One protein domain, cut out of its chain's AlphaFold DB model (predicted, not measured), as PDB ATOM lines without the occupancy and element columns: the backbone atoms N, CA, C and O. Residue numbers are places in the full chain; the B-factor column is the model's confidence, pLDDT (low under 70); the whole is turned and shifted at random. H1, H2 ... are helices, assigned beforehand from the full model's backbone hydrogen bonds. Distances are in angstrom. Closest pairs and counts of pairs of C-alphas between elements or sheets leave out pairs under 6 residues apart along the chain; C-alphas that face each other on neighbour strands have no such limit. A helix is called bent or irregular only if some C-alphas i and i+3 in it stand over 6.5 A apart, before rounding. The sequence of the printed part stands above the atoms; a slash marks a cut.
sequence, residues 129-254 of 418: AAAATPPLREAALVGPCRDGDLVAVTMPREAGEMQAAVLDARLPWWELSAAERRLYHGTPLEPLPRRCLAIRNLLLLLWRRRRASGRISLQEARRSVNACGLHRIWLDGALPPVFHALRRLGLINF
ATOM      1  N   ALA A 129      20.725 -33.178 -48.668       71.75
ATOM      2  CA  ALA A 129      20.221 -34.453 -48.125       71.75
ATOM      3  C   ALA A 129      19.858 -34.363 -46.624       71.75
ATOM      4  O   ALA A 129      18.896 -34.973 -46.157       71.75
ATOM      5  N   ALA A 130      20.578 -33.517 -45.884       70.06
ATOM      6  CA  ALA A 130      20.311 -33.183 -44.487       70.06
ATOM      7  C   ALA A 130      18.939 -32.527 -44.230       70.06
ATOM      8  O   ALA A 130      18.432 -32.578 -43.112       70.06
ATOM      9  N   ALA A 131      18.313 -31.921 -45.242       76.50
ATOM     10  CA  ALA A 131      16.967 -31.371 -45.128       76.50
ATOM     11  C   ALA A 131      15.923 -32.474 -44.898       76.50
ATOM     12  O   ALA A 131      14.993 -32.284 -44.115       76.50
ATOM     13  N   ALA A 132      16.103 -33.632 -45.546       69.25
ATOM     14  CA  ALA A 132      15.187 -34.769 -45.464       69.25
ATOM     15  C   ALA A 132      15.311 -35.544 -44.143       69.25
ATOM     16  O   ALA A 132      14.347 -36.163 -43.700       69.25
ATOM     17  N   THR A 133      16.483 -35.491 -43.503       67.19
ATOM     18  CA  THR A 133      16.763 -36.232 -42.268       67.19
ATOM     19  C   THR A 133      17.090 -35.247 -41.146       67.19
ATOM     20  O   THR A 133      18.260 -34.902 -40.960       67.19
ATOM     21  N   PRO A 134      16.084 -34.743 -40.401       65.69
ATOM     22  CA  PRO A 134      16.354 -33.883 -39.259       65.69
ATOM     23  C   PRO A 134      17.241 -34.627 -38.250       65.69
ATOM     24  O   PRO A 134      17.049 -35.827 -38.043       65.69
ATOM     25  N   PRO A 135      18.183 -33.939 -37.581       65.81
ATOM     26  CA  PRO A 135      18.995 -34.574 -36.555       65.81
ATOM     27  C   PRO A 135      18.108 -35.184 -35.465       65.81
ATOM     28  O   PRO A 135      17.174 -34.538 -34.984       65.81
ATOM     29  N   LEU A 136      18.432 -36.422 -35.073       61.31
ATOM     30  CA  LEU A 136      17.676 -37.220 -34.099       61.31
ATOM     31  C   LEU A 136      17.649 -36.604 -32.691       61.31
ATOM     32  O   LEU A 136      16.836 -37.009 -31.869       61.31
ATOM     33  N   ARG A 137      18.542 -35.650 -32.394       59.34
ATOM     34  CA  ARG A 137      18.611 -34.894 -31.135       59.34
ATOM     35  C   ARG A 137      19.008 -33.449 -31.407       59.34
ATOM     36  O   ARG A 137      19.830 -33.186 -32.281       59.34
ATOM     37  N   GLU A 138      18.516 -32.524 -30.589       60.28
ATOM     38  CA  GLU A 138      18.878 -31.100 -30.689       60.28
ATOM     39  C   GLU A 138      20.359 -30.822 -30.412       60.28
ATOM     40  O   GLU A 138      20.905 -29.876 -30.961       60.28
ATOM     41  N   ALA A 139      21.044 -31.672 -29.640       45.28
ATOM     42  CA  ALA A 139      22.491 -31.565 -29.420       45.28
ATOM     43  C   ALA A 139      23.310 -31.660 -30.726       45.28
ATOM     44  O   ALA A 139      24.404 -31.106 -30.810       45.28
ATOM     45  N   ALA A 140      22.763 -32.309 -31.762       41.06
ATOM     46  CA  ALA A 140      23.372 -32.384 -33.090       41.06
ATOM     47  C   ALA A 140      23.116 -31.127 -33.956       41.06
ATOM     48  O   ALA A 140      23.558 -31.076 -35.099       41.06
ATOM     49  N   LEU A 141      22.427 -30.104 -33.423       48.53
ATOM     50  CA  LEU A 141      22.250 -28.774 -34.035       48.53
ATOM     51  C   LEU A 141      23.306 -27.742 -33.577       48.53
ATOM     52  O   LEU A 141      23.186 -26.578 -33.935       48.53
ATOM     53  N   VAL A 142      24.367 -28.190 -32.881       36.91
ATOM     54  CA  VAL A 142      25.572 -27.440 -32.445       36.91
ATOM     55  C   VAL A 142      25.455 -26.679 -31.103       36.91
ATOM     56  O   VAL A 142      24.710 -25.716 -30.987       36.91
ATOM     57  N   GLY A 143      26.325 -27.053 -30.143       32.81
ATOM     58  CA  GLY A 143      26.870 -26.229 -29.037       32.81
ATOM     59  C   GLY A 143      25.988 -25.967 -27.794       32.81
ATOM     60  O   GLY A 143      24.766 -25.937 -27.902       32.81
ATOM     61  N   PRO A 144      26.576 -25.774 -26.589       27.39
ATOM     62  CA  PRO A 144      25.822 -25.450 -25.377       27.39
ATOM     63  C   PRO A 144      25.143 -24.083 -25.526       27.39
ATOM     64  O   PRO A 144      25.810 -23.054 -25.481       27.39
ATOM     65  N   CYS A 145      23.820 -24.094 -25.694       33.44
ATOM     66  CA  CYS A 145      23.008 -22.883 -25.748       33.44
ATOM     67  C   CYS A 145      23.081 -22.136 -24.418       33.44
ATOM     68  O   CYS A 145      22.617 -22.650 -23.397       33.44
ATOM     69  N   ARG A 146      23.627 -20.924 -24.444       32.66
ATOM     70  CA  ARG A 146      23.380 -19.924 -23.402       32.66
ATOM     71  C   ARG A 146      22.156 -19.105 -23.817       32.66
ATOM     72  O   ARG A 146      21.798 -19.074 -24.997       32.66
ATOM     73  N   ASP A 147      21.476 -18.507 -22.845       33.81
ATOM     74  CA  ASP A 147      20.284 -17.683 -23.074       33.81
ATOM     75  C   ASP A 147      20.544 -16.660 -24.198       33.81
ATOM     76  O   ASP A 147      21.346 -15.742 -24.044       33.81
ATOM     77  N   GLY A 148      19.920 -16.877 -25.364       40.03
ATOM     78  CA  GLY A 148      20.170 -16.115 -26.599       40.03
ATOM     79  C   GLY A 148      20.345 -16.962 -27.869       40.03
ATOM     80  O   GLY A 148      20.082 -16.470 -28.965       40.03
ATOM     81  N   ASP A 149      20.681 -18.249 -27.735       36.44
ATOM     82  CA  ASP A 149      21.022 -19.153 -28.852       36.44
ATOM     83  C   ASP A 149      19.819 -19.872 -29.504       36.44
ATOM     84  O   ASP A 149      19.941 -20.985 -30.020       36.44
ATOM     85  N   LEU A 150      18.640 -19.241 -29.542       41.56
ATOM     86  CA  LEU A 150      17.563 -19.643 -30.462       41.56
ATOM     87  C   LEU A 150      17.954 -19.215 -31.885       41.56
ATOM     88  O   LEU A 150      17.374 -18.308 -32.482       41.56
ATOM     89  N   VAL A 151      18.997 -19.843 -32.428       37.22
ATOM     90  CA  VAL A 151      19.390 -19.674 -33.823       37.22
ATOM     91  C   VAL A 151      18.220 -20.160 -34.679       37.22
ATOM     92  O   VAL A 151      17.867 -21.335 -34.682       37.22
ATOM     93  N   ALA A 152      17.613 -19.209 -35.389       41.72
ATOM     94  CA  ALA A 152      16.623 -19.411 -36.439       41.72
ATOM     95  C   ALA A 152      15.194 -19.799 -36.009       41.72
ATOM     96  O   ALA A 152      14.508 -20.498 -36.745       41.72
ATOM     97  N   VAL A 153      14.667 -19.272 -34.905       40.91
ATOM     98  CA  VAL A 153      13.435 -18.485 -35.077       40.91
ATOM     99  C   VAL A 153      13.873 -17.068 -34.823       40.91
ATOM    100  O   VAL A 153      14.425 -16.782 -33.764       40.91
ATOM    101  N   THR A 154      13.738 -16.197 -35.808       40.03
ATOM    102  CA  THR A 154      13.974 -14.775 -35.602       40.03
ATOM    103  C   THR A 154      13.029 -14.365 -34.480       40.03
ATOM    104  O   THR A 154      11.837 -14.184 -34.697       40.03
ATOM    105  N   MET A 155      13.565 -14.221 -33.271       47.44
ATOM    106  CA  MET A 155      12.881 -13.577 -32.163       47.44
ATOM    107  C   MET A 155      13.453 -12.158 -32.035       47.44
ATOM    108  O   MET A 155      14.351 -11.952 -31.218       47.44
ATOM    109  N   PRO A 156      13.007 -11.161 -32.828       44.59
ATOM    110  CA  PRO A 156      13.162  -9.769 -32.441       44.59
ATOM    111  C   PRO A 156      11.808  -9.103 -32.134       44.59
ATOM    112  O   PRO A 156      10.785  -9.411 -32.734       44.59
ATOM    113  N   ARG A 157      11.845  -8.157 -31.186       46.94
ATOM    114  CA  ARG A 157      10.783  -7.235 -30.709       46.94
ATOM    115  C   ARG A 157       9.569  -7.823 -29.974       46.94
ATOM    116  O   ARG A 157       9.058  -7.155 -29.085       46.94
ATOM    117  N   GLU A 158       9.151  -9.057 -30.249       57.53
ATOM    118  CA  GLU A 158       7.857  -9.592 -29.764       57.53
ATOM    119  C   GLU A 158       7.956 -10.561 -28.569       57.53
ATOM    120  O   GLU A 158       6.966 -11.189 -28.190       57.53
ATOM    121  N   ALA A 159       9.136 -10.704 -27.952       66.25
ATOM    122  CA  ALA A 159       9.351 -11.654 -26.855       66.25
ATOM    123  C   ALA A 159       8.358 -11.450 -25.694       66.25
ATOM    124  O   ALA A 159       7.837 -12.428 -25.165       66.25
ATOM    125  N   GLY A 160       8.032 -10.194 -25.362       77.56
ATOM    126  CA  GLY A 160       7.044  -9.870 -24.330       77.56
ATOM    127  C   GLY A 160       5.617 -10.292 -24.696       77.56
ATOM    128  O   GLY A 160       4.928 -10.897 -23.880       77.56
ATOM    129  N   GLU A 161       5.175 -10.052 -25.936       82.69
ATOM    130  CA  GLU A 161       3.841 -10.481 -26.390       82.69
ATOM    131  C   GLU A 161       3.713 -12.002 -26.420       82.69
ATOM    132  O   GLU A 161       2.688 -12.558 -26.022       82.69
ATOM    133  N   MET A 162       4.758 -12.684 -26.883       83.81
ATOM    134  CA  MET A 162       4.763 -14.136 -26.946       83.81
ATOM    135  C   MET A 162       4.773 -14.736 -25.530       83.81
ATOM    136  O   MET A 162       4.018 -15.672 -25.265       83.81
ATOM    137  N   GLN A 163       5.557 -14.174 -24.600       85.69
ATOM    138  CA  GLN A 163       5.527 -14.553 -23.181       85.69
ATOM    139  C   GLN A 163       4.138 -14.356 -22.579       85.69
ATOM    140  O   GLN A 163       3.619 -15.258 -21.923       85.69
ATOM    141  N   ALA A 164       3.496 -13.223 -22.862       86.62
ATOM    142  CA  ALA A 164       2.144 -12.955 -22.401       86.62
ATOM    143  C   ALA A 164       1.130 -13.951 -23.001       86.62
ATOM    144  O   ALA A 164       0.234 -14.416 -22.299       86.62
ATOM    145  N   ALA A 165       1.275 -14.336 -24.273       90.88
ATOM    146  CA  ALA A 165       0.422 -15.343 -24.908       90.88
ATOM    147  C   ALA A 165       0.587 -16.740 -24.288       90.88
ATOM    148  O   ALA A 165      -0.381 -17.492 -24.166       90.88
ATOM    149  N   VAL A 166       1.806 -17.081 -23.877       90.06
ATOM    150  CA  VAL A 166       2.109 -18.319 -23.158       90.06
ATOM    151  C   VAL A 166       1.545 -18.299 -21.738       90.06
ATOM    152  O   VAL A 166       0.942 -19.284 -21.305       90.06
ATOM    153  N   LEU A 167       1.670 -17.169 -21.041       89.81
ATOM    154  CA  LEU A 167       1.079 -16.969 -19.721       89.81
ATOM    155  C   LEU A 167      -0.453 -17.069 -19.773       89.81
ATOM    156  O   LEU A 167      -1.053 -17.728 -18.927       89.81
ATOM    157  N   ASP A 168      -1.086 -16.520 -20.814       90.25
ATOM    158  CA  ASP A 168      -2.528 -16.666 -21.048       90.25
ATOM    159  C   ASP A 168      -2.966 -18.126 -21.247       90.25
ATOM    160  O   ASP A 168      -4.116 -18.488 -20.997       90.25
ATOM    161  N   ALA A 169      -2.054 -18.981 -21.706       92.56
ATOM    162  CA  ALA A 169      -2.284 -20.415 -21.827       92.56
ATOM    163  C   ALA A 169      -2.004 -21.180 -20.520       92.56
ATOM    164  O   ALA A 169      -2.223 -22.390 -20.476       92.56
ATOM    165  N   ARG A 170      -1.553 -20.488 -19.459       94.12
ATOM    166  CA  ARG A 170      -1.127 -21.049 -18.164       94.12
ATOM    167  C   ARG A 170       0.012 -22.063 -18.320       94.12
ATOM    168  O   ARG A 170       0.005 -23.123 -17.698       94.12
ATOM    169  N   LEU A 171       0.973 -21.745 -19.187       91.12
ATOM    170  CA  LEU A 171       2.134 -22.587 -19.470       91.12
ATOM    171  C   LEU A 171       3.441 -21.865 -19.120       91.12
ATOM    172  O   LEU A 171       3.515 -20.643 -19.254       91.12
ATOM    173  N   PRO A 172       4.500 -22.597 -18.736       86.31
ATOM    174  CA  PRO A 172       5.833 -22.021 -18.615       86.31
ATOM    175  C   PRO A 172       6.387 -21.677 -20.002       86.31
ATOM    176  O   PRO A 172       6.130 -22.370 -20.987       86.31
ATOM    177  N   TRP A 173       7.159 -20.599 -20.109       82.50
ATOM    178  CA  TRP A 173       7.742 -20.154 -21.383       82.50
ATOM    179  C   TRP A 173       8.927 -21.005 -21.847       82.50
ATOM    180  O   TRP A 173       9.091 -21.247 -23.044       82.50
ATOM    181  N   TRP A 174       9.741 -21.459 -20.897       80.50
ATOM    182  CA  TRP A 174      11.047 -22.079 -21.130       80.50
ATOM    183  C   TRP A 174      11.015 -23.610 -21.189       80.50
ATOM    184  O   TRP A 174      12.017 -24.224 -21.544       80.50
ATOM    185  N   GLU A 175       9.889 -24.245 -20.860       85.56
ATOM    186  CA  GLU A 175       9.796 -25.704 -20.829       85.56
ATOM    187  C   GLU A 175       8.429 -26.244 -21.247       85.56
ATOM    188  O   GLU A 175       7.438 -25.519 -21.328       85.56
ATOM    189  N   LEU A 176       8.394 -27.538 -21.568       87.56
ATOM    190  CA  LEU A 176       7.167 -28.250 -21.905       87.56
ATOM    191  C   LEU A 176       6.465 -28.712 -20.629       87.56
ATOM    192  O   LEU A 176       7.089 -29.342 -19.765       87.56
ATOM    193  N   SER A 177       5.157 -28.484 -20.566       91.38
ATOM    194  CA  SER A 177       4.280 -29.002 -19.519       91.38
ATOM    195  C   SER A 177       4.214 -30.532 -19.524       91.38
ATOM    196  O   SER A 177       4.495 -31.200 -20.522       91.38
ATOM    197  N   ALA A 178       3.767 -31.113 -18.409       91.38
ATOM    198  CA  ALA A 178       3.562 -32.558 -18.305       91.38
ATOM    199  C   ALA A 178       2.570 -33.093 -19.358       91.38
ATOM    200  O   ALA A 178       2.759 -34.194 -19.874       91.38
ATOM    201  N   ALA A 179       1.539 -32.316 -19.706       90.38
ATOM    202  CA  ALA A 179       0.554 -32.696 -20.717       90.38
ATOM    203  C   ALA A 179       1.166 -32.748 -22.127       90.38
ATOM    204  O   ALA A 179       0.926 -33.702 -22.866       90.38
ATOM    205  N   GLU A 180       2.007 -31.770 -22.475       92.31
ATOM    206  CA  GLU A 180       2.752 -31.768 -23.739       92.31
ATOM    207  C   GLU A 180       3.728 -32.943 -23.808       92.31
ATOM    208  O   GLU A 180       3.712 -33.693 -24.782       92.31
ATOM    209  N   ARG A 181       4.515 -33.174 -22.748       91.38
ATOM    210  CA  ARG A 181       5.461 -34.304 -22.688       91.38
ATOM    211  C   ARG A 181       4.756 -35.649 -22.882       91.38
ATOM    212  O   ARG A 181       5.249 -36.481 -23.632       91.38
ATOM    213  N   ARG A 182       3.579 -35.842 -22.272       90.44
ATOM    214  CA  ARG A 182       2.762 -37.057 -22.455       90.44
ATOM    215  C   ARG A 182       2.282 -37.235 -23.897       90.44
ATOM    216  O   ARG A 182       2.256 -38.362 -24.372       90.44
ATOM    217  N   LEU A 183       1.906 -36.155 -24.585       87.75
ATOM    218  CA  LEU A 183       1.478 -36.225 -25.987       87.75
ATOM    219  C   LEU A 183       2.639 -36.444 -26.961       87.75
ATOM    220  O   LEU A 183       2.430 -37.019 -28.026       87.75
ATOM    221  N   TYR A 184       3.835 -35.965 -26.624       89.00
ATOM    222  CA  TYR A 184       5.012 -36.115 -27.477       89.00
ATOM    223  C   TYR A 184       5.751 -37.431 -27.244       89.00
ATOM    224  O   TYR A 184       6.461 -37.870 -28.147       89.00
ATOM    225  N   HIS A 185       5.571 -38.069 -26.088       89.19
ATOM    226  CA  HIS A 185       6.197 -39.343 -25.748       89.19
ATOM    227  C   HIS A 185       5.916 -40.433 -26.797       89.19
ATOM    228  O   HIS A 185       4.774 -40.648 -27.207       89.19
ATOM    229  N   GLY A 186       6.963 -41.135 -27.229       84.62
ATOM    230  CA  GLY A 186       6.904 -42.164 -28.266       84.62
ATOM    231  C   GLY A 186       6.681 -41.625 -29.683       84.62
ATOM    232  O   GLY A 186       6.456 -42.410 -30.604       84.62
ATOM    233  N   THR A 187       6.727 -40.303 -29.883       84.88
ATOM    234  CA  THR A 187       6.586 -39.664 -31.200       84.88
ATOM    235  C   THR A 187       7.918 -39.063 -31.664       84.88
ATOM    236  O   THR A 187       8.790 -38.785 -30.838       84.88
ATOM    237  N   PRO A 188       8.077 -38.749 -32.964       84.50
ATOM    238  CA  PRO A 188       9.257 -38.034 -33.462       84.50
ATOM    239  C   PRO A 188       9.508 -36.656 -32.820       84.50
ATOM    240  O   PRO A 188      10.570 -36.079 -33.038       84.50
ATOM    241  N   LEU A 189       8.551 -36.109 -32.055       83.38
ATOM    242  CA  LEU A 189       8.704 -34.847 -31.328       83.38
ATOM    243  C   LEU A 189       9.424 -34.989 -29.982       83.38
ATOM    244  O   LEU A 189       9.980 -34.004 -29.501       83.38
ATOM    245  N   GLU A 190       9.422 -36.177 -29.368       86.19
ATOM    246  CA  GLU A 190      10.002 -36.400 -28.037       86.19
ATOM    247  C   GLU A 190      11.459 -35.918 -27.899       86.19
ATOM    248  O   GLU A 190      11.751 -35.210 -26.933       86.19
ATOM    249  N   PRO A 191      12.378 -36.194 -28.847       84.19
ATOM    250  CA  PRO A 191      13.765 -35.752 -28.720       84.19
ATOM    251  C   PRO A 191      13.999 -34.289 -29.149       84.19
ATOM    252  O   PRO A 191      15.157 -33.868 -29.247       84.19
ATOM    253  N   LEU A 192      12.938 -33.517 -29.431       82.81
ATOM    254  CA  LEU A 192      12.989 -32.171 -30.025       82.81
ATOM    255  C   LEU A 192      12.288 -31.079 -29.176       82.81
ATOM    256  O   LEU A 192      11.430 -30.351 -29.690       82.81
ATOM    257  N   PRO A 193      12.600 -30.939 -27.875       82.62
ATOM    258  CA  PRO A 193      11.862 -30.049 -26.983       82.62
ATOM    259  C   PRO A 193      11.943 -28.562 -27.362       82.62
ATOM    260  O   PRO A 193      10.921 -27.882 -27.294       82.62
ATOM    261  N   ARG A 194      13.090 -28.032 -27.800       82.50
ATOM    262  CA  ARG A 194      13.227 -26.618 -28.202       82.50
ATOM    263  C   ARG A 194      12.464 -26.305 -29.484       82.50
ATOM    264  O   ARG A 194      11.844 -25.246 -29.561       82.50
ATOM    265  N   ARG A 195      12.441 -27.214 -30.465       85.06
ATOM    266  CA  ARG A 195      11.603 -27.042 -31.673       85.06
ATOM    267  C   ARG A 195      10.123 -27.012 -31.310       85.06
ATOM    268  O   ARG A 195       9.396 -26.134 -31.775       85.06
ATOM    269  N   CYS A 196       9.693 -27.932 -30.447       88.25
ATOM    270  CA  CYS A 196       8.327 -27.959 -29.933       88.25
ATOM    271  C   CYS A 196       7.980 -26.660 -29.201       88.25
ATOM    272  O   CYS A 196       6.923 -26.093 -29.459       88.25
ATOM    273  N   LEU A 197       8.876 -26.154 -28.349       87.81
ATOM    274  CA  LEU A 197       8.698 -24.888 -27.635       87.81
ATOM    275  C   LEU A 197       8.580 -23.691 -28.574       87.81
ATOM    276  O   LEU A 197       7.650 -22.900 -28.434       87.81
ATOM    277  N   ALA A 198       9.474 -23.577 -29.556       84.19
ATOM    278  CA  ALA A 198       9.463 -22.476 -30.513       84.19
ATOM    279  C   ALA A 198       8.146 -22.433 -31.305       84.19
ATOM    280  O   ALA A 198       7.495 -21.389 -31.383       84.19
ATOM    281  N   ILE A 199       7.707 -23.584 -31.827       90.94
ATOM    282  CA  ILE A 199       6.418 -23.698 -32.515       90.94
ATOM    283  C   ILE A 199       5.254 -23.426 -31.562       90.94
ATOM    284  O   ILE A 199       4.327 -22.704 -31.921       90.94
ATOM    285  N   ARG A 200       5.281 -23.986 -30.349       93.81
ATOM    286  CA  ARG A 200       4.203 -23.814 -29.373       93.81
ATOM    287  C   ARG A 200       4.008 -22.347 -29.012       93.81
ATOM    288  O   ARG A 200       2.876 -21.869 -29.033       93.81
ATOM    289  N   ASN A 201       5.088 -21.630 -28.723       91.44
ATOM    290  CA  ASN A 201       5.030 -20.222 -28.339       91.44
ATOM    291  C   ASN A 201       4.525 -19.356 -29.505       91.44
ATOM    292  O   ASN A 201       3.646 -18.515 -29.304       91.44
ATOM    293  N   LEU A 202       4.981 -19.637 -30.733       90.25
ATOM    294  CA  LEU A 202       4.471 -18.996 -31.946       90.25
ATOM    295  C   LEU A 202       2.962 -19.223 -32.119       90.25
ATOM    296  O   LEU A 202       2.210 -18.276 -32.332       90.25
ATOM    297  N   LEU A 203       2.497 -20.467 -32.001       93.94
ATOM    298  CA  LEU A 203       1.082 -20.807 -32.167       93.94
ATOM    299  C   LEU A 203       0.184 -20.131 -31.131       93.94
ATOM    300  O   LEU A 203      -0.916 -19.699 -31.475       93.94
ATOM    301  N   LEU A 204       0.643 -20.012 -29.884       94.19
ATOM    302  CA  LEU A 204      -0.096 -19.316 -28.830       94.19
ATOM    303  C   LEU A 204      -0.171 -17.809 -29.082       94.19
ATOM    304  O   LEU A 204      -1.233 -17.218 -28.886       94.19
ATOM    305  N   LEU A 205       0.905 -17.195 -29.582       92.38
ATOM    306  CA  LEU A 205       0.891 -15.793 -30.007       92.38
ATOM    307  C   LEU A 205      -0.083 -15.563 -31.164       92.38
ATOM    308  O   LEU A 205      -0.918 -14.659 -31.099       92.38
ATOM    309  N   LEU A 206      -0.025 -16.403 -32.200       91.88
ATOM    310  CA  LEU A 206      -0.948 -16.319 -33.334       91.88
ATOM    311  C   LEU A 206      -2.397 -16.510 -32.886       91.88
ATOM    312  O   LEU A 206      -3.273 -15.763 -33.318       91.88
ATOM    313  N   TRP A 207      -2.645 -17.467 -31.988       93.12
ATOM    314  CA  TRP A 207      -3.957 -17.673 -31.389       93.12
ATOM    315  C   TRP A 207      -4.430 -16.426 -30.649       93.12
ATOM    316  O   TRP A 207      -5.526 -15.953 -30.930       93.12
ATOM    317  N   ARG A 208      -3.597 -15.848 -29.771       91.50
ATOM    318  CA  ARG A 208      -3.904 -14.612 -29.033       91.50
ATOM    319  C   ARG A 208      -4.279 -13.465 -29.974       91.50
ATOM    320  O   ARG A 208      -5.300 -12.827 -29.755       91.50
ATOM    321  N   ARG A 209      -3.524 -13.262 -31.058       89.88
ATOM    322  CA  ARG A 209      -3.798 -12.228 -32.080       89.88
ATOM    323  C   ARG A 209      -5.071 -12.486 -32.899       89.88
ATOM    324  O   ARG A 209      -5.593 -11.575 -33.532       89.88
ATOM    325  N   ARG A 210      -5.566 -13.726 -32.923       88.88
ATOM    326  CA  ARG A 210      -6.709 -14.165 -33.741       88.88
ATOM    327  C   ARG A 210      -7.904 -14.640 -32.917       88.88
ATOM    328  O   ARG A 210      -8.845 -15.171 -33.508       88.88
ATOM    329  N   ARG A 211      -7.925 -14.427 -31.596       88.00
ATOM    330  CA  ARG A 211      -8.999 -14.918 -30.715       88.00
ATOM    331  C   ARG A 211     -10.381 -14.538 -31.217       88.00
ATOM    332  O   ARG A 211     -11.184 -15.442 -31.382       88.00
ATOM    333  N   ALA A 212     -10.607 -13.276 -31.583       86.12
ATOM    334  CA  ALA A 212     -11.889 -12.800 -32.114       86.12
ATOM    335  C   ALA A 212     -12.386 -13.590 -33.345       86.12
ATOM    336  O   ALA A 212     -13.578 -13.836 -33.491       86.12
ATOM    337  N   SER A 213     -11.479 -14.056 -34.211       85.19
ATOM    338  CA  SER A 213     -11.836 -14.881 -35.379       85.19
ATOM    339  C   SER A 213     -12.170 -16.340 -35.030       85.19
ATOM    340  O   SER A 213     -12.698 -17.081 -35.858       85.19
ATOM    341  N   GLY A 214     -11.839 -16.780 -33.812       85.12
ATOM    342  CA  GLY A 214     -12.116 -18.119 -33.296       85.12
ATOM    343  C   GLY A 214     -11.299 -19.248 -33.931       85.12
ATOM    344  O   GLY A 214     -11.534 -20.414 -33.603       85.12
ATOM    345  N   ARG A 215     -10.352 -18.948 -34.836       87.38
ATOM    346  CA  ARG A 215      -9.552 -19.967 -35.531       87.38
ATOM    347  C   ARG A 215      -8.226 -19.422 -36.070       87.38
ATOM    348  O   ARG A 215      -8.192 -18.385 -36.712       87.38
ATOM    349  N   ILE A 216      -7.173 -20.221 -35.925       91.12
ATOM    350  CA  ILE A 216      -5.936 -20.164 -36.707       91.12
ATOM    351  C   ILE A 216      -5.817 -21.425 -37.566       91.12
ATOM    352  O   ILE A 216      -6.096 -22.538 -37.107       91.12
ATOM    353  N   SER A 217      -5.435 -21.279 -38.829       89.69
ATOM    354  CA  SER A 217      -5.169 -22.407 -39.722       89.69
ATOM    355  C   SER A 217      -3.706 -22.848 -39.659       89.69
ATOM    356  O   SER A 217      -2.808 -22.072 -39.330       89.69
ATOM    357  N   LEU A 218      -3.456 -24.107 -40.021       89.94
ATOM    358  CA  LEU A 218      -2.093 -24.627 -40.135       89.94
ATOM    359  C   LEU A 218      -1.289 -23.885 -41.215       89.94
ATOM    360  O   LEU A 218      -0.083 -23.720 -41.068       89.94
ATOM    361  N   GLN A 219      -1.952 -23.429 -42.283       88.31
ATOM    362  CA  GLN A 219      -1.296 -22.715 -43.375       88.31
ATOM    363  C   GLN A 219      -0.857 -21.311 -42.954       88.31
ATOM    364  O   GLN A 219       0.286 -20.939 -43.202       88.31
ATOM    365  N   GLU A 220      -1.708 -20.567 -42.245       87.81
ATOM    366  CA  GLU A 220      -1.323 -19.276 -41.655       87.81
ATOM    367  C   GLU A 220      -0.156 -19.452 -40.680       87.81
ATOM    368  O   GLU A 220       0.849 -18.757 -40.792       87.81
ATOM    369  N   ALA A 221      -0.237 -20.445 -39.786       90.00
ATOM    370  CA  ALA A 221       0.851 -20.741 -38.860       90.00
ATOM    371  C   ALA A 221       2.158 -21.076 -39.589       90.00
ATOM    372  O   ALA A 221       3.223 -20.610 -39.191       90.00
ATOM    373  N   ARG A 222       2.075 -21.840 -40.687       89.25
ATOM    374  CA  ARG A 222       3.217 -22.169 -41.543       89.25
ATOM    375  C   ARG A 222       3.834 -20.916 -42.142       89.25
ATOM    376  O   ARG A 222       5.054 -20.804 -42.096       89.25
ATOM    377  N   ARG A 223       3.039 -19.987 -42.673       85.00
ATOM    378  CA  ARG A 223       3.539 -18.722 -43.243       85.00
ATOM    379  C   ARG A 223       4.211 -17.833 -42.189       85.00
ATOM    380  O   ARG A 223       5.158 -17.128 -42.512       85.00
ATOM    381  N   SER A 224       3.797 -17.926 -40.925       84.44
ATOM    382  CA  SER A 224       4.390 -17.169 -39.811       84.44
ATOM    383  C   SER A 224       5.687 -17.754 -39.232       84.44
ATOM    384  O   SER A 224       6.298 -17.118 -38.375       84.44
ATOM    385  N   VAL A 225       6.135 -18.944 -39.656       83.06
ATOM    386  CA  VAL A 225       7.426 -19.488 -39.199       83.06
ATOM    387  C   VAL A 225       8.566 -18.705 -39.856       83.06
ATOM    388  O   VAL A 225       8.887 -18.910 -41.028       83.06
ATOM    389  N   ASN A 226       9.197 -17.830 -39.074       76.44
ATOM    390  CA  ASN A 226      10.325 -17.010 -39.499       76.44
ATOM    391  C   ASN A 226      11.645 -17.642 -39.038       76.44
ATOM    392  O   ASN A 226      12.021 -17.538 -37.873       76.44
ATOM    393  N   ALA A 227      12.315 -18.346 -39.948       77.88
ATOM    394  CA  ALA A 227      13.543 -19.085 -39.687       77.88
ATOM    395  C   ALA A 227      14.414 -19.108 -40.944       77.88
ATOM    396  O   ALA A 227      13.889 -19.204 -42.056       77.88
ATOM    397  N   CYS A 228      15.734 -19.069 -40.768       77.88
ATOM    398  CA  CYS A 228      16.698 -19.265 -41.844       77.88
ATOM    399  C   CYS A 228      17.271 -20.689 -41.842       77.88
ATOM    400  O   CYS A 228      17.193 -21.421 -40.852       77.88
ATOM    401  N   GLY A 229      17.841 -21.078 -42.978       81.94
ATOM    402  CA  GLY A 229      18.495 -22.363 -43.187       81.94
ATOM    403  C   GLY A 229      17.560 -23.566 -43.120       81.94
ATOM    404  O   GLY A 229      16.328 -23.454 -43.124       81.94
ATOM    405  N   LEU A 230      18.164 -24.745 -42.995       83.06
ATOM    406  CA  LEU A 230      17.445 -26.014 -42.841       83.06
ATOM    407  C   LEU A 230      16.542 -26.044 -41.600       83.06
ATOM    408  O   LEU A 230      15.555 -26.783 -41.569       83.06
ATOM    409  N   HIS A 231      16.810 -25.192 -40.605       80.06
ATOM    410  CA  HIS A 231      15.971 -25.063 -39.419       80.06
ATOM    411  C   HIS A 231      14.516 -24.716 -39.760       80.06
ATOM    412  O   HIS A 231      13.596 -25.267 -39.154       80.06
ATOM    413  N   ARG A 232      14.280 -23.898 -40.794       84.12
ATOM    414  CA  ARG A 232      12.927 -23.574 -41.280       84.12
ATOM    415  C   ARG A 232      12.145 -24.799 -41.743       84.12
ATOM    416  O   ARG A 232      10.943 -24.892 -41.481       84.12
ATOM    417  N   ILE A 233      12.827 -25.712 -42.428       86.62
ATOM    418  CA  ILE A 233      12.257 -26.957 -42.948       86.62
ATOM    419  C   ILE A 233      11.931 -27.890 -41.780       86.62
ATOM    420  O   ILE A 233      10.839 -28.450 -41.706       86.62
ATOM    421  N   TRP A 234      12.841 -28.004 -40.810       85.31
ATOM    422  CA  TRP A 234      12.629 -28.844 -39.629       85.31
ATOM    423  C   TRP A 234      11.516 -28.326 -38.715       85.31
ATOM    424  O   TRP A 234      10.718 -29.119 -38.213       85.31
ATOM    425  N   LEU A 235      11.411 -27.007 -38.542       85.44
ATOM    426  CA  LEU A 235      10.288 -26.373 -37.852       85.44
ATOM    427  C   LEU A 235       8.964 -26.613 -38.586       85.44
ATOM    428  O   LEU A 235       7.959 -26.887 -37.935       85.44
ATOM    429  N   ASP A 236       8.955 -26.586 -39.924       86.81
ATOM    430  CA  ASP A 236       7.764 -26.936 -40.712       86.81
ATOM    431  C   ASP A 236       7.316 -28.382 -40.487       86.81
ATOM    432  O   ASP A 236       6.119 -28.653 -40.438       86.81
ATOM    433  N   GLY A 237       8.271 -29.303 -40.333       85.75
ATOM    434  CA  GLY A 237       7.996 -30.704 -40.018       85.75
ATOM    435  C   GLY A 237       7.399 -30.893 -38.620       85.75
ATOM    436  O   GLY A 237       6.477 -31.688 -38.448       85.75
ATOM    437  N   ALA A 238       7.875 -30.128 -37.631       86.56
ATOM    438  CA  ALA A 238       7.346 -30.156 -36.265       86.56
ATOM    439  C   ALA A 238       6.006 -29.408 -36.115       86.56
ATOM    440  O   ALA A 238       5.236 -29.690 -35.195       86.56
ATOM    441  N   LEU A 239       5.700 -28.472 -37.017       90.50
ATOM    442  CA  LEU A 239       4.539 -27.595 -36.906       90.50
ATOM    443  C   LEU A 239       3.187 -28.337 -36.884       90.50
ATOM    444  O   LEU A 239       2.431 -28.117 -35.936       90.50
ATOM    445  N   PRO A 240       2.841 -29.215 -37.851       91.25
ATOM    446  CA  PRO A 240       1.568 -29.930 -37.835       91.25
ATOM    447  C   PRO A 240       1.310 -30.735 -36.552       91.25
ATOM    448  O   PRO A 240       0.250 -30.538 -35.953       91.25
ATOM    449  N   PRO A 241       2.219 -31.611 -36.073       90.44
ATOM    450  CA  PRO A 241       1.937 -32.400 -34.878       90.44
ATOM    451  C   PRO A 241       1.824 -31.539 -33.608       90.44
ATOM    452  O   PRO A 241       0.921 -31.787 -32.809       90.44
ATOM    453  N   VAL A 242       2.630 -30.478 -33.449       93.38
ATOM    454  CA  VAL A 242       2.479 -29.533 -32.321       93.38
ATOM    455  C   VAL A 242       1.149 -28.777 -32.416       93.38
ATOM    456  O   VAL A 242       0.420 -28.680 -31.432       93.38
ATOM    457  N   PHE A 243       0.767 -28.309 -33.607       93.50
ATOM    458  CA  PHE A 243      -0.527 -27.663 -33.841       93.50
ATOM    459  C   PHE A 243      -1.698 -28.571 -33.450       93.50
ATOM    460  O   PHE A 243      -2.617 -28.144 -32.747       93.50
ATOM    461  N   HIS A 244      -1.667 -29.841 -33.854       89.31
ATOM    462  CA  HIS A 244      -2.692 -30.812 -33.475       89.31
ATOM    463  C   HIS A 244      -2.693 -31.112 -31.970       89.31
ATOM    464  O   HIS A 244      -3.773 -31.214 -31.386       89.31
ATOM    465  N   ALA A 245      -1.523 -31.187 -31.332       90.62
ATOM    466  CA  ALA A 245      -1.411 -31.373 -29.888       90.62
ATOM    467  C   ALA A 245      -2.041 -30.206 -29.113       90.62
ATOM    468  O   ALA A 245      -2.891 -30.438 -28.256       90.62
ATOM    469  N   LEU A 246      -1.726 -28.954 -29.463       93.50
ATOM    470  CA  LEU A 246      -2.311 -27.780 -28.802       93.50
ATOM    471  C   LEU A 246      -3.826 -27.678 -29.013       93.50
ATOM    472  O   LEU A 246      -4.549 -27.303 -28.090       93.50
ATOM    473  N   ARG A 247      -4.327 -28.054 -30.199       90.56
ATOM    474  CA  ARG A 247      -5.776 -28.160 -30.449       90.56
ATOM    475  C   ARG A 247      -6.426 -29.218 -29.563       90.56
ATOM    476  O   ARG A 247      -7.498 -28.975 -29.021       90.56
ATOM    477  N   ARG A 248      -5.782 -30.378 -29.404       88.00
ATOM    478  CA  ARG A 248      -6.272 -31.473 -28.555       88.00
ATOM    479  C   ARG A 248      -6.245 -31.111 -27.068       88.00
ATOM    480  O   ARG A 248      -7.135 -31.512 -26.331       88.00
ATOM    481  N   LEU A 249      -5.259 -30.326 -26.639       90.81
ATOM    482  CA  LEU A 249      -5.182 -29.781 -25.281       90.81
ATOM    483  C   LEU A 249      -6.159 -28.616 -25.039       90.81
ATOM    484  O   LEU A 249      -6.249 -28.131 -23.916       90.81
ATOM    485  N   GLY A 250      -6.879 -28.148 -26.067       91.00
ATOM    486  CA  GLY A 250      -7.789 -27.008 -25.948       91.00
ATOM    487  C   GLY A 250      -7.073 -25.676 -25.704       91.00
ATOM    488  O   GLY A 250      -7.664 -24.762 -25.143       91.00
ATOM    489  N   LEU A 251      -5.803 -25.561 -26.108       93.88
ATOM    490  CA  LEU A 251      -4.989 -24.353 -25.926       93.88
ATOM    491  C   LEU A 251      -5.129 -23.367 -27.091       93.88
ATOM    492  O   LEU A 251      -4.961 -22.164 -26.913       93.88
ATOM    493  N   ILE A 252      -5.465 -23.874 -28.279       93.75
ATOM    494  CA  ILE A 252      -5.753 -23.085 -29.482       93.75
ATOM    495  C   ILE A 252      -7.001 -23.632 -30.175       93.75
ATOM    496  O   ILE A 252      -7.339 -24.807 -30.019       93.75
ATOM    497  N   ASN A 253      -7.650 -22.808 -31.000       91.12
ATOM    498  CA  ASN A 253      -8.823 -23.193 -31.796       91.12
ATOM    499  C   ASN A 253      -9.951 -23.821 -30.972       91.12
ATOM    500  O   ASN A 253     -10.661 -24.694 -31.468       91.12
ATOM    501  N   PHE A 254     -10.123 -23.386 -29.727       90.88
ATOM    502  CA  PHE A 254     -11.369 -23.576 -29.006       90.88
ATOM    503  C   PHE A 254     -12.259 -22.370 -29.298       90.88
ATOM    504  O   PHE A 254     -11.788 -21.235 -29.295       90.88
TER     505      PHE A 254
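Overview. This is residues 129 to 254 of the 418 residues of the protein "Hypothetical protein" of Emiliania huxleyi (UniProt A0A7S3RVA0). One long helix, H5, runs through the middle of a body of helices set across it, with H3 crossing it on one side, the short H6 across it on the other, and H7b, the second arm of the bent helix H7, packed on its residues 196 to 203. At one end of the body lie the very short H1 and H2; from H2 a long link, residues 142 to 158, leads back to H3, and its residues 142 to 149 stick out, while H4 lies off H5 and H7b. The printed part has 126 residues with seven named helices, H1 to H7 in chain order, and no named strand: the class is all helix. It is compact, with a radius of gyration of the C-alphas of 13.9 A, and the C-alphas span 41 by 34 by 26 A.

Arrangement. H1, residues 129 to 132, touches H7a, residues 230 to 237, where the closest C-alphas, those of Ala 131 and Leu 230, are 5.8 A apart. H2, residues 138 to 141, touches no helix. H3, residues 159 to 168, touches residues 201 to 208 alone of H5, residues 193 to 213; the two are about perpendicular at 77 degrees, and their closest C-alphas, Ala 165 and Leu 205, are 5.1 A apart. H2 is close to H5 but not clearly touching it, with the C-alphas of Glu 138 and Arg 194 closest at 7.6 A. H4, residues 178 to 184, touches no helix, but H4 and H5 are near each other. H5 has a kink of 36 degrees near residue 207 and is irregular, with C-alphas 209 and 212 8.1 A apart. H6, residues 218 to 223, only just touches H5, with 3 pairs of C-alphas within 8 A, the closest being Leu 203 and Ala 221 at 6.7 A; they are about perpendicular at 77 degrees. H7, residues 230 to 248, was assigned as one helix by its hydrogen bonds but is bent, with C-alphas 237 and 240 6.8 A apart; its arms H7a and H7b, residues 240 to 248, stand at a steep tilt of 41 degrees. H7b touches H5 at a steep tilt of 58 degrees, the same way, with the C-alphas of Cys 196 and Val 242 closest at 6.5 A. H4 and H7b are close but not clearly touching, with the C-alphas of Leu 183 and Ala 245 closest at 6.9 A. Among the pairs that are apart are H3 and H6, and H1 and H5. Every O i to N i+4 pair is within hydrogen-bond range in H3, H4, H6, H7a and H7b, and 15 of 17 are in H5; H1 and H2 are too short for such a pair.

Along the chain. H1 begins at C-alpha 129, at (20.221, -34.453, -48.125), and H2 follows at residues 138 to 141. H3 measures 14.1 A from first to last C-alpha, and H4 9.9 A. H5, the longest helix, measures 29.4 A, from C-alpha 193 at (11.862, -30.049, -26.983) to C-alpha 213. H6 measures 8.7 A, H7a 10.9 A and H7b 12.2 A, the last ending at C-alpha 248, at (-6.272, -31.473, -28.555).

Size, cuts and confidence. The two C-alphas farthest apart, those of Ala 129 and Ala 212, are 41.9 A apart. The printed part has no cut. The link from H2 to H3, 17 residues, is long, and its residues 142 to 149 stand free. The mean pLDDT of the printed part is 78.4, and residues 132 to 159 are under 70.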